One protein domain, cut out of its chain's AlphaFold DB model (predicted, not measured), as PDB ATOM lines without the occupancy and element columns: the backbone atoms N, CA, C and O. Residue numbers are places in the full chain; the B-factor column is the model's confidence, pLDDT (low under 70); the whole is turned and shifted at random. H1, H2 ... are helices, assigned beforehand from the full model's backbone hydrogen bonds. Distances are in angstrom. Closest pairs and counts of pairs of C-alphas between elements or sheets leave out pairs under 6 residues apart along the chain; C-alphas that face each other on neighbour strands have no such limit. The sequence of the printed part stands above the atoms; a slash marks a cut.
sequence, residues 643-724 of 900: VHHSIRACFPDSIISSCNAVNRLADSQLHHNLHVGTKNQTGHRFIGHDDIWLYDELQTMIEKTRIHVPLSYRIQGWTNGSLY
ATOM      1  N   VAL A 643     -15.065  -2.581  49.957       66.81
ATOM      2  CA  VAL A 643     -14.055  -2.483  48.884       66.81
ATOM      3  C   VAL A 643     -14.696  -2.132  47.540       66.81
ATOM      4  O   VAL A 643     -14.188  -1.283  46.814       66.81
ATOM      5  N   HIS A 644     -15.855  -2.716  47.223       68.56
ATOM      6  CA  HIS A 644     -16.561  -2.434  45.971       68.56
ATOM      7  C   HIS A 644     -17.041  -0.982  45.877       68.56
ATOM      8  O   HIS A 644     -16.904  -0.385  44.816       68.56
ATOM      9  N   HIS A 645     -17.541  -0.375  46.962       67.12
ATOM     10  CA  HIS A 645     -17.899   1.046  46.953       67.12
ATOM     11  C   HIS A 645     -16.680   1.956  46.731       67.12
ATOM     12  O   HIS A 645     -16.762   2.871  45.918       67.12
ATOM     13  N   SER A 646     -15.535   1.682  47.375       70.38
ATOM     14  CA  SER A 646     -14.308   2.458  47.135       70.38
ATOM     15  C   SER A 646     -13.761   2.266  45.720       70.38
ATOM     16  O   SER A 646     -13.365   3.244  45.103       70.38
ATOM     17  N   ILE A 647     -13.797   1.044  45.174       75.56
ATOM     18  CA  ILE A 647     -13.380   0.770  43.789       75.56
ATOM     19  C   ILE A 647     -14.327   1.454  42.793       75.56
ATOM     20  O   ILE A 647     -13.854   2.112  41.874       75.56
ATOM     21  N   ARG A 648     -15.652   1.371  42.995       73.50
ATOM     22  CA  ARG A 648     -16.637   2.105  42.179       73.50
ATOM     23  C   ARG A 648     -16.377   3.612  42.226       73.50
ATOM     24  O   ARG A 648     -16.415   4.237  41.182       73.50
ATOM     25  N   ALA A 649     -16.040   4.176  43.388       70.31
ATOM     26  CA  ALA A 649     -15.693   5.595  43.523       70.31
ATOM     27  C   ALA A 649     -14.349   5.989  42.867       70.31
ATOM     28  O   ALA A 649     -14.116   7.175  42.644       70.31
ATOM     29  N   CYS A 650     -13.469   5.034  42.543       70.75
ATOM     30  CA  CYS A 650     -12.276   5.280  41.723       70.75
ATOM     31  C   CYS A 650     -12.585   5.336  40.215       70.75
ATOM     32  O   CYS A 650     -11.719   5.748  39.439       70.75
ATOM     33  N   PHE A 651     -13.786   4.931  39.794       73.44
ATOM     34  CA  PHE A 651     -14.250   5.020  38.413       73.44
ATOM     35  C   PHE A 651     -15.249   6.181  38.259       73.44
ATOM     36  O   PHE A 651     -16.070   6.405  39.146       73.44
ATOM     37  N   PRO A 652     -15.191   6.952  37.160       65.12
ATOM     38  CA  PRO A 652     -16.205   7.959  36.870       65.12
ATOM     39  C   PRO A 652     -17.496   7.301  36.358       65.12
ATOM     40  O   PRO A 652     -17.467   6.192  35.833       65.12
ATOM     41  N   ASP A 653     -18.609   8.039  36.391       61.06
ATOM     42  CA  ASP A 653     -19.882   7.632  35.765       61.06
ATOM     43  C   ASP A 653     -19.828   7.596  34.215       61.06
ATOM     44  O   ASP A 653     -20.827   7.312  33.558       61.06
ATOM     45  N   SER A 654     -18.683   7.941  33.614       58.53
ATOM     46  CA  SER A 654     -18.452   8.009  32.166       58.53
ATOM     47  C   SER A 654     -17.607   6.838  31.660       58.53
ATOM     48  O   SER A 654     -16.863   6.226  32.425       58.53
ATOM     49  N   ILE A 655     -17.633   6.604  30.345       65.62
ATOM     50  CA  ILE A 655     -16.758   5.639  29.659       65.62
ATOM     51  C   ILE A 655     -15.280   5.903  30.014       65.62
ATOM     52  O   ILE A 655     -14.850   7.055  30.153       65.62
ATOM     53  N   ILE A 656     -14.513   4.823  30.186       71.94
ATOM     54  CA  ILE A 656     -13.066   4.834  30.415       71.94
ATOM     55  C   ILE A 656     -12.398   3.742  29.585       71.94
ATOM     56  O   ILE A 656     -12.897   2.619  29.519       71.94
ATOM     57  N   SER A 657     -11.214   4.041  29.052       80.12
ATOM     58  CA  SER A 657     -10.404   3.032  28.380       80.12
ATOM     59  C   SER A 657      -9.867   1.985  29.359       80.12
ATOM     60  O   SER A 657      -9.593   2.256  30.535       80.12
ATOM     61  N   SER A 658      -9.656   0.775  28.844       82.44
ATOM     62  CA  SER A 658      -9.109  -0.371  29.588       82.44
ATOM     63  C   SER A 658      -7.774  -0.072  30.293       82.44
ATOM     64  O   SER A 658      -7.566  -0.489  31.433       82.44
ATOM     65  N   CYS A 659      -6.892   0.709  29.658       81.44
ATOM     66  CA  CYS A 659      -5.621   1.153  30.236       81.44
ATOM     67  C   CYS A 659      -5.826   2.063  31.457       81.44
ATOM     68  O   CYS A 659      -5.255   1.816  32.522       81.44
ATOM     69  N   ASN A 660      -6.706   3.067  31.351       80.25
ATOM     70  CA  ASN A 660      -7.062   3.919  32.486       80.25
ATOM     71  C   ASN A 660      -7.694   3.085  33.614       80.25
ATOM     72  O   ASN A 660      -7.330   3.261  34.773       80.25
ATOM     73  N   ALA A 661      -8.566   2.125  33.288       83.00
ATOM     74  CA  ALA A 661      -9.194   1.260  34.284       83.00
ATOM     75  C   ALA A 661      -8.175   0.422  35.085       83.00
ATOM     76  O   ALA A 661      -8.251   0.383  36.315       83.00
ATOM     77  N   VAL A 662      -7.183  -0.189  34.423       85.06
ATOM     78  CA  VAL A 662      -6.094  -0.922  35.101       85.06
ATOM     79  C   VAL A 662      -5.267   0.009  35.990       85.06
ATOM     80  O   VAL A 662      -5.024  -0.320  37.149       85.06
ATOM     81  N   ASN A 663      -4.898   1.192  35.496       82.69
ATOM     82  CA  ASN A 663      -4.108   2.155  36.271       82.69
ATOM     83  C   ASN A 663      -4.867   2.653  37.518       82.69
ATOM     84  O   ASN A 663      -4.275   2.782  38.587       82.69
ATOM     85  N   ARG A 664      -6.191   2.859  37.418       80.56
ATOM     86  CA  ARG A 664      -7.064   3.208  38.558       80.56
ATOM     87  C   ARG A 664      -7.121   2.102  39.608       80.56
ATOM     88  O   ARG A 664      -7.104   2.400  40.799       80.56
ATOM     89  N   LEU A 665      -7.179   0.840  39.183       84.38
ATOM     90  CA  LEU A 665      -7.177  -0.305  40.094       84.38
ATOM     91  C   LEU A 665      -5.824  -0.477  40.792       84.38
ATOM     92  O   LEU A 665      -5.809  -0.693  42.000       84.38
ATOM     93  N   ALA A 666      -4.711  -0.328  40.069       83.88
ATOM     94  CA  ALA A 666      -3.365  -0.397  40.640       83.88
ATOM     95  C   ALA A 666      -3.131   0.700  41.696       83.88
ATOM     96  O   ALA A 666      -2.651   0.418  42.792       83.88
ATOM     97  N   ASP A 667      -3.551   1.933  41.404       81.81
ATOM     98  CA  ASP A 667      -3.509   3.063  42.337       81.81
ATOM     99  C   ASP A 667      -4.405   2.839  43.573       81.81
ATOM    100  O   ASP A 667      -3.974   3.035  44.712       81.81
ATOM    101  N   SER A 668      -5.631   2.344  43.376       83.38
ATOM    102  CA  SER A 668      -6.543   1.987  44.472       83.38
ATOM    103  C   SER A 668      -5.955   0.881  45.364       83.38
ATOM    104  O   SER A 668      -6.004   0.971  46.592       83.38
ATOM    105  N   GLN A 669      -5.336  -0.138  44.754       85.25
ATOM    106  CA  GLN A 669      -4.652  -1.235  45.441       85.25
ATOM    107  C   GLN A 669      -3.444  -0.733  46.246       85.25
ATOM    108  O   GLN A 669      -3.289  -1.123  47.404       85.25
ATOM    109  N   LEU A 670      -2.629   0.161  45.678       86.06
ATOM    110  CA  LEU A 670      -1.493   0.782  46.359       86.06
ATOM    111  C   LEU A 670      -1.943   1.547  47.610       86.06
ATOM    112  O   LEU A 670      -1.491   1.241  48.714       86.06
ATOM    113  N   HIS A 671      -2.896   2.473  47.467       84.12
ATOM    114  CA  HIS A 671      -3.448   3.233  48.592       84.12
ATOM    115  C   HIS A 671      -4.086   2.327  49.655       84.12
ATOM    116  O   HIS A 671      -3.928   2.562  50.856       84.12
ATOM    117  N   HIS A 672      -4.794   1.271  49.240       85.44
ATOM    118  CA  HIS A 672      -5.370   0.303  50.169       85.44
ATOM    119  C   HIS A 672      -4.276  -0.443  50.947       85.44
ATOM    120  O   HIS A 672      -4.375  -0.584  52.167       85.44
ATOM    121  N   ASN A 673      -3.207  -0.874  50.278       87.00
ATOM    122  CA  ASN A 673      -2.087  -1.566  50.910       87.00
ATOM    123  C   ASN A 673      -1.335  -0.660  51.898       87.00
ATOM    124  O   ASN A 673      -1.085  -1.088  53.025       87.00
ATOM    125  N   LEU A 674      -1.066   0.598  51.531       87.44
ATOM    126  CA  LEU A 674      -0.453   1.587  52.422       87.44
ATOM    127  C   LEU A 674      -1.346   1.868  53.646       87.44
ATOM    128  O   LEU A 674      -0.952   1.638  54.785       87.44
ATOM    129  N   HIS A 675      -2.590   2.313  53.462       86.44
ATOM    130  CA  HIS A 675      -3.406   2.787  54.594       86.44
ATOM    131  C   HIS A 675      -4.092   1.679  55.395       86.44
ATOM    132  O   HIS A 675      -4.200   1.765  56.625       86.44
ATOM    133  N   VAL A 676      -4.604   0.652  54.715       84.19
ATOM    134  CA  VAL A 676      -5.376  -0.443  55.326       84.19
ATOM    135  C   VAL A 676      -4.483  -1.653  55.588       84.19
ATOM    136  O   VAL A 676      -4.550  -2.213  56.684       84.19
ATOM    137  N   GLY A 677      -3.616  -2.013  54.638       84.38
ATOM    138  CA  GLY A 677      -2.651  -3.110  54.766       84.38
ATOM    139  C   GLY A 677      -1.678  -2.892  55.927       84.38
ATOM    140  O   GLY A 677      -1.713  -3.667  56.886       84.38
ATOM    141  N   THR A 678      -0.903  -1.797  55.925       84.12
ATOM    142  CA  THR A 678       0.026  -1.464  57.026       84.12
ATOM    143  C   THR A 678      -0.678  -1.440  58.379       84.12
ATOM    144  O   THR A 678      -0.174  -2.004  59.350       84.12
ATOM    145  N   LYS A 679      -1.889  -0.877  58.454       82.75
ATOM    146  CA  LYS A 679      -2.680  -0.835  59.692       82.75
ATOM    147  C   LYS A 679      -3.131  -2.207  60.179       82.75
ATOM    148  O   LYS A 679      -3.201  -2.421  61.387       82.75
ATOM    149  N   ASN A 680      -3.460  -3.121  59.277       79.75
ATOM    150  CA  ASN A 680      -3.879  -4.468  59.646       79.75
ATOM    151  C   ASN A 680      -2.693  -5.377  60.001       79.75
ATOM    152  O   ASN A 680      -2.861  -6.246  60.846       79.75
ATOM    153  N   GLN A 681      -1.515  -5.155  59.408       77.50
ATOM    154  CA  GLN A 681      -0.296  -5.917  59.705       77.50
ATOM    155  C   GLN A 681       0.429  -5.418  60.966       77.50
ATOM    156  O   GLN A 681       0.881  -6.222  61.773       77.50
ATOM    157  N   THR A 682       0.536  -4.099  61.152       79.62
ATOM    158  CA  THR A 682       1.339  -3.487  62.232       79.62
ATOM    159  C   THR A 682       0.509  -2.966  63.409       79.62
ATOM    160  O   THR A 682       1.063  -2.630  64.449       79.62
ATOM    161  N   GLY A 683      -0.810  -2.812  63.245       75.88
ATOM    162  CA  GLY A 683      -1.679  -2.092  64.186       75.88
ATOM    163  C   GLY A 683      -1.588  -0.558  64.095       75.88
ATOM    164  O   GLY A 683      -2.493   0.141  64.565       75.88
ATOM    165  N   HIS A 684      -0.553  -0.015  63.450       78.88
ATOM    166  CA  HIS A 684      -0.311   1.421  63.305       78.88
ATOM    167  C   HIS A 684      -0.797   1.936  61.946       78.88
ATOM    168  O   HIS A 684      -0.668   1.271  60.924       78.88
ATOM    169  N   ARG A 685      -1.372   3.146  61.909       83.88
ATOM    170  CA  ARG A 685      -1.692   3.785  60.623       83.88
ATOM    171  C   ARG A 685      -0.393   4.103  59.889       83.88
ATOM    172  O   ARG A 685       0.565   4.520  60.536       83.88
ATOM    173  N   PHE A 686      -0.399   3.974  58.566       85.00
ATOM    174  CA  PHE A 686       0.640   4.568  57.736       85.00
ATOM    175  C   PHE A 686       0.670   6.089  57.959       85.00
ATOM    176  O   PHE A 686      -0.377   6.730  58.090       85.00
ATOM    177  N   ILE A 687       1.876   6.639  58.087       80.75
ATOM    178  CA  ILE A 687       2.142   8.065  58.276       80.75
ATOM    179  C   ILE A 687       3.188   8.419  57.228       80.75
ATOM    180  O   ILE A 687       4.356   8.061  57.368       80.75
ATOM    181  N   GLY A 688       2.745   9.072  56.162       80.00
ATOM    182  CA  GLY A 688       3.574   9.296  54.994       80.00
ATOM    183  C   GLY A 688       2.814   9.934  53.843       80.00
ATOM    184  O   GLY A 688       1.611  10.181  53.943       80.00
ATOM    185  N   HIS A 689       3.544  10.205  52.768       81.44
ATOM    186  CA  HIS A 689       2.984  10.561  51.471       81.44
ATOM    187  C   HIS A 689       2.628   9.283  50.688       81.44
ATOM    188  O   HIS A 689       3.210   8.229  50.938       81.44
ATOM    189  N   ASP A 690       1.683   9.367  49.753       81.31
ATOM    190  CA  ASP A 690       1.217   8.195  48.992       81.31
ATOM    191  C   ASP A 690       2.026   7.935  47.703       81.31
ATOM    192  O   ASP A 690       2.008   6.830  47.163       81.31
ATOM    193  N   ASP A 691       2.781   8.933  47.229       83.12
ATOM    194  CA  ASP A 691       3.732   8.771  46.122       83.12
ATOM    195  C   ASP A 691       4.957   7.961  46.568       83.12
ATOM    196  O   ASP A 691       5.874   8.484  47.203       83.12
ATOM    197  N   ILE A 692       4.965   6.681  46.209       85.12
ATOM    198  CA  ILE A 692       6.048   5.738  46.507       85.12
ATOM    199  C   ILE A 692       7.351   6.044  45.761       85.12
ATOM    200  O   ILE A 692       8.429   5.729  46.268       85.12
ATOM    201  N   TRP A 693       7.286   6.698  44.599       84.31
ATOM    202  CA  TRP A 693       8.473   7.017  43.805       84.31
ATOM    203  C   TRP A 693       9.296   8.117  44.472       84.31
ATOM    204  O   TRP A 693      10.526   8.060  44.462       84.31
ATOM    205  N   LEU A 694       8.624   9.057  45.145       84.75
ATOM    206  CA  LEU A 694       9.271  10.053  45.996       84.75
ATOM    207  C   LEU A 694      10.052   9.399  47.150       84.75
ATOM    208  O   LEU A 694      11.162   9.832  47.453       84.75
ATOM    209  N   TYR A 695       9.522   8.344  47.783       85.88
ATOM    210  CA  TYR A 695      10.246   7.618  48.837       85.88
ATOM    211  C   TYR A 695      11.487   6.908  48.301       85.88
ATOM    212  O   TYR A 695      12.561   7.005  48.901       85.88
ATOM    213  N   ASP A 696      11.355   6.225  47.167       89.06
ATOM    214  CA  ASP A 696      12.458   5.537  46.500       89.06
ATOM    215  C   ASP A 696      13.553   6.520  46.053       89.06
ATOM    216  O   ASP A 696      14.746   6.264  46.258       89.06
ATOM    217  N   GLU A 697      13.181   7.685  45.512       87.81
ATOM    218  CA  GLU A 697      14.131   8.738  45.148       87.81
ATOM    219  C   GLU A 697      14.818   9.342  46.379       87.81
ATOM    220  O   GLU A 697      16.050   9.414  46.410       87.81
ATOM    221  N   LEU A 698      14.064   9.707  47.424       85.12
ATOM    222  CA  LEU A 698      14.622  10.221  48.679       85.12
ATOM    223  C   LEU A 698      15.594   9.219  49.310       85.12
ATOM    224  O   LEU A 698      16.696   9.598  49.708       85.12
ATOM    225  N   GLN A 699      15.238   7.934  49.354       86.81
ATOM    226  CA  GLN A 699      16.104   6.885  49.889       86.81
ATOM    227  C   GLN A 699      17.361   6.685  49.028       86.81
ATOM    228  O   GLN A 699      18.461   6.571  49.569       86.81
ATOM    229  N   THR A 700      17.234   6.749  47.699       87.12
ATOM    230  CA  THR A 700      18.375   6.731  46.767       87.12
ATOM    231  C   THR A 700      19.305   7.937  46.972       87.12
ATOM    232  O   THR A 700      20.530   7.804  46.915       87.12
ATOM    233  N   MET A 701      18.749   9.124  47.224       84.00
ATOM    234  CA  MET A 701      19.510  10.351  47.487       84.00
ATOM    235  C   MET A 701      20.218  10.308  48.844       84.00
ATOM    236  O   MET A 701      21.395  10.667  48.928       84.00
ATOM    237  N   ILE A 702      19.552   9.801  49.884       84.44
ATOM    238  CA  ILE A 702      20.143   9.529  51.203       84.44
ATOM    239  C   ILE A 702      21.341   8.583  51.056       84.44
ATOM    240  O   ILE A 702      22.411   8.853  51.590       84.44
ATOM    241  N   GLU A 703      21.211   7.508  50.277       83.62
ATOM    242  CA  GLU A 703      22.293   6.535  50.093       83.62
ATOM    243  C   GLU A 703      23.494   7.109  49.334       83.62
ATOM    244  O   GLU A 703      24.632   6.897  49.755       83.62
ATOM    245  N   LYS A 704      23.261   7.898  48.277       82.81
ATOM    246  CA  LYS A 704      24.329   8.603  47.545       82.81
ATOM    247  C   LYS A 704      25.042   9.655  48.395       82.81
ATOM    248  O   LYS A 704      26.253   9.805  48.289       82.81
ATOM    249  N   THR A 705      24.304  10.394  49.223       80.94
ATOM    250  CA  THR A 705      24.856  11.485  50.048       80.94
ATOM    251  C   THR A 705      25.478  11.001  51.358       80.94
ATOM    252  O   THR A 705      26.238  11.747  51.972       80.94
ATOM    253  N   ARG A 706      25.257   9.740  51.755       81.50
ATOM    254  CA  ARG A 706      25.772   9.139  52.997       81.50
ATOM    255  C   ARG A 706      27.295   9.199  53.159       81.50
ATOM    256  O   ARG A 706      27.781   9.265  54.284       81.50
ATOM    257  N   ILE A 707      28.047   9.210  52.056       79.88
ATOM    258  CA  ILE A 707      29.513   9.392  52.070       79.88
ATOM    259  C   ILE A 707      29.937  10.807  52.504       79.88
ATOM    260  O   ILE A 707      31.049  10.991  52.988       79.88
ATOM    261  N   HIS A 708      29.053  11.797  52.347       77.81
ATOM    262  CA  HIS A 708      29.262  13.195  52.732       77.81
ATOM    263  C   HIS A 708      28.526  13.558  54.031       77.81
ATOM    264  O   HIS A 708      28.980  14.429  54.768       77.81
ATOM    265  N   VAL A 709      27.415  12.878  54.335       79.06
ATOM    266  CA  VAL A 709      26.617  13.060  55.556       79.06
ATOM    267  C   VAL A 709      26.421  11.699  56.245       79.06
ATOM    268  O   VAL A 709      25.378  11.068  56.080       79.06
ATOM    269  N   PRO A 710      27.393  11.216  57.049       71.69
ATOM    270  CA  PRO A 710      27.336   9.875  57.648       71.69
ATOM    271  C   PRO A 710      26.144   9.640  58.590       71.69
ATOM    272  O   PRO A 710      25.750   8.496  58.816       71.69
ATOM    273  N   LEU A 711      25.561  10.724  59.117       76.25
ATOM    274  CA  LEU A 711      24.375  10.735  59.982       76.25
ATOM    275  C   LEU A 711      23.041  10.712  59.205       76.25
ATOM    276  O   LEU A 711      21.987  10.904  59.805       76.25
ATOM    277  N   SER A 712      23.047  10.497  57.885       74.94
ATOM    278  CA  SER A 712      21.811  10.338  57.111       74.94
ATOM    279  C   SER A 712      21.146   8.986  57.418       74.94
ATOM    280  O   SER A 712      21.723   7.924  57.153       74.94
ATOM    281  N   TYR A 713      19.921   9.009  57.942       78.06
ATOM    282  CA  TYR A 713      19.143   7.806  58.254       78.06
ATOM    283  C   TYR A 713      18.263   7.388  57.071       78.06
ATOM    284  O   TYR A 713      17.639   8.232  56.431       78.06
ATOM    285  N   ARG A 714      18.176   6.078  56.798       79.94
ATOM    286  CA  ARG A 714      17.163   5.523  55.882       79.94
ATOM    287  C   ARG A 714      15.759   5.763  56.439       79.94
ATOM    288  O   ARG A 714      15.575   5.799  57.656       79.94
ATOM    289  N   ILE A 715      14.775   5.851  55.550       81.25
ATOM    290  CA  ILE A 715      13.368   5.986  55.930       81.25
ATOM    291  C   ILE A 715      12.937   4.701  56.653       81.25
ATOM    292  O   ILE A 715      12.979   3.603  56.097       81.25
ATOM    293  N   GLN A 716      12.576   4.819  57.931       77.50
ATOM    294  CA  GLN A 716      12.294   3.660  58.775       77.50
ATOM    295  C   GLN A 716      11.019   2.942  58.311       77.50
ATOM    296  O   GLN A 716       9.963   3.553  58.190       77.50
ATOM    297  N   GLY A 717      11.120   1.630  58.084       77.25
ATOM    298  CA  GLY A 717      10.004   0.814  57.599       77.25
ATOM    299  C   GLY A 717       9.738   0.918  56.093       77.25
ATOM    300  O   GLY A 717       8.847   0.224  55.613       77.25
ATOM    301  N   TRP A 718      10.511   1.718  55.344       85.62
ATOM    302  CA  TRP A 718      10.450   1.745  53.881       85.62
ATOM    303  C   TRP A 718      11.523   0.850  53.251       85.62
ATOM    304  O   TRP A 718      12.669   0.800  53.704       85.62
ATOM    305  N   THR A 719      11.151   0.157  52.178       85.12
ATOM    306  CA  THR A 719      12.066  -0.632  51.345       85.12
ATOM    307  C   THR A 719      11.990  -0.074  49.934       85.12
ATOM    308  O   THR A 719      10.916  -0.087  49.344       85.12
ATOM    309  N   ASN A 720      13.115   0.434  49.425       85.38
ATOM    310  CA  ASN A 720      13.190   1.064  48.107       85.38
ATOM    311  C   ASN A 720      12.875   0.031  47.012       85.38
ATOM    312  O   ASN A 720      13.675  -0.880  46.785       85.38
ATOM    313  N   GLY A 721      11.709   0.158  46.375       83.69
ATOM    314  CA  GLY A 721      11.209  -0.790  45.375       83.69
ATOM    315  C   GLY A 721      12.050  -0.794  44.101       83.69
ATOM    316  O   GLY A 721      12.303  -1.849  43.525       83.69
ATOM    317  N   SER A 722      12.599   0.366  43.740       82.88
ATOM    318  CA  SER A 722      13.462   0.591  42.572       82.88
ATOM    319  C   SER A 722      14.813  -0.153  42.617       82.88
ATOM    320  O   SER A 722      15.600  -0.058  41.674       82.88
ATOM    321  N   LEU A 723      15.113  -0.875  43.705       81.19
ATOM    322  CA  LEU A 723      16.273  -1.771  43.831       81.19
ATOM    323  C   LEU A 723      15.964  -3.237  43.472       81.19
ATOM    324  O   LEU A 723      16.881  -4.060  43.448       81.19
ATOM    325  N   TYR A 724      14.698  -3.575  43.226       81.62
ATOM    326  CA  TYR A 724      14.239  -4.931  42.934       81.62
ATOM    327  C   TYR A 724      13.896  -5.087  41.449       81.62
ATOM    328  O   TYR A 724      13.673  -4.113  40.735       81.62
TER     329      TYR A 724
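AT A GLANCE: This is residues 643 to 724 of the 900 residues of the protein "Predicted protein" of Laccaria bicolor (strain S238N-H82 / ATCC MYA-4686) (UniProt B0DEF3). One long helix, H2, stands in an open, loose arrangement, with short H1 near one side of it and H3 on the other side, pointing away from it along the longest axis. After H3, residues 706 to 724, with no named element, turn at its far end and fold back along it. The printed part has 82 residues with three named helices, in the order H1, H2, H3, and no named strand; its class is all helix. It is loose, with a radius of gyration of the C-alphas of 16.6 A, and elongated, spanning 52 by 31 by 19 A.

IN THESE COORDINATES: H2, residues 658 to 682, is the longest helix, 34.4 A from C-alpha 658 at (-9.109, -0.371, 29.588) to C-alpha 682 at (1.339, -3.487, 62.232). It has a kink of 31 degrees near residue 673. H1 covers residues 644 to 649 and is 8.4 A long. H3, residues 692 to 705, is 20.0 A long and ends with C-alpha 705 at (24.856, 11.485, 50.048).

HOW THE PARTS SIT: H2 and H1 are close but not clearly touching; their closest C-alphas, those of Ser 668 and Ile 647, are 7.0 A apart. Their lines stand at a steep tilt of 58 degrees, and they run opposite ways. H3 is apart from H2 and from H1. In H1 and H3 every O i to N i+4 pair is within hydrogen-bond range; in H2, 19 of 21 are.

THE WHOLE: The C-alphas farthest apart, those of Ser 654 and Pro 710, are 52.4 A apart. Residues 652 to 659 stand free. The printed part has no cut, and both links, of 8 and 9 residues, are short. The mean pLDDT of the printed part is 80.1; residues 643 to 645 and 652 to 655 are under 70.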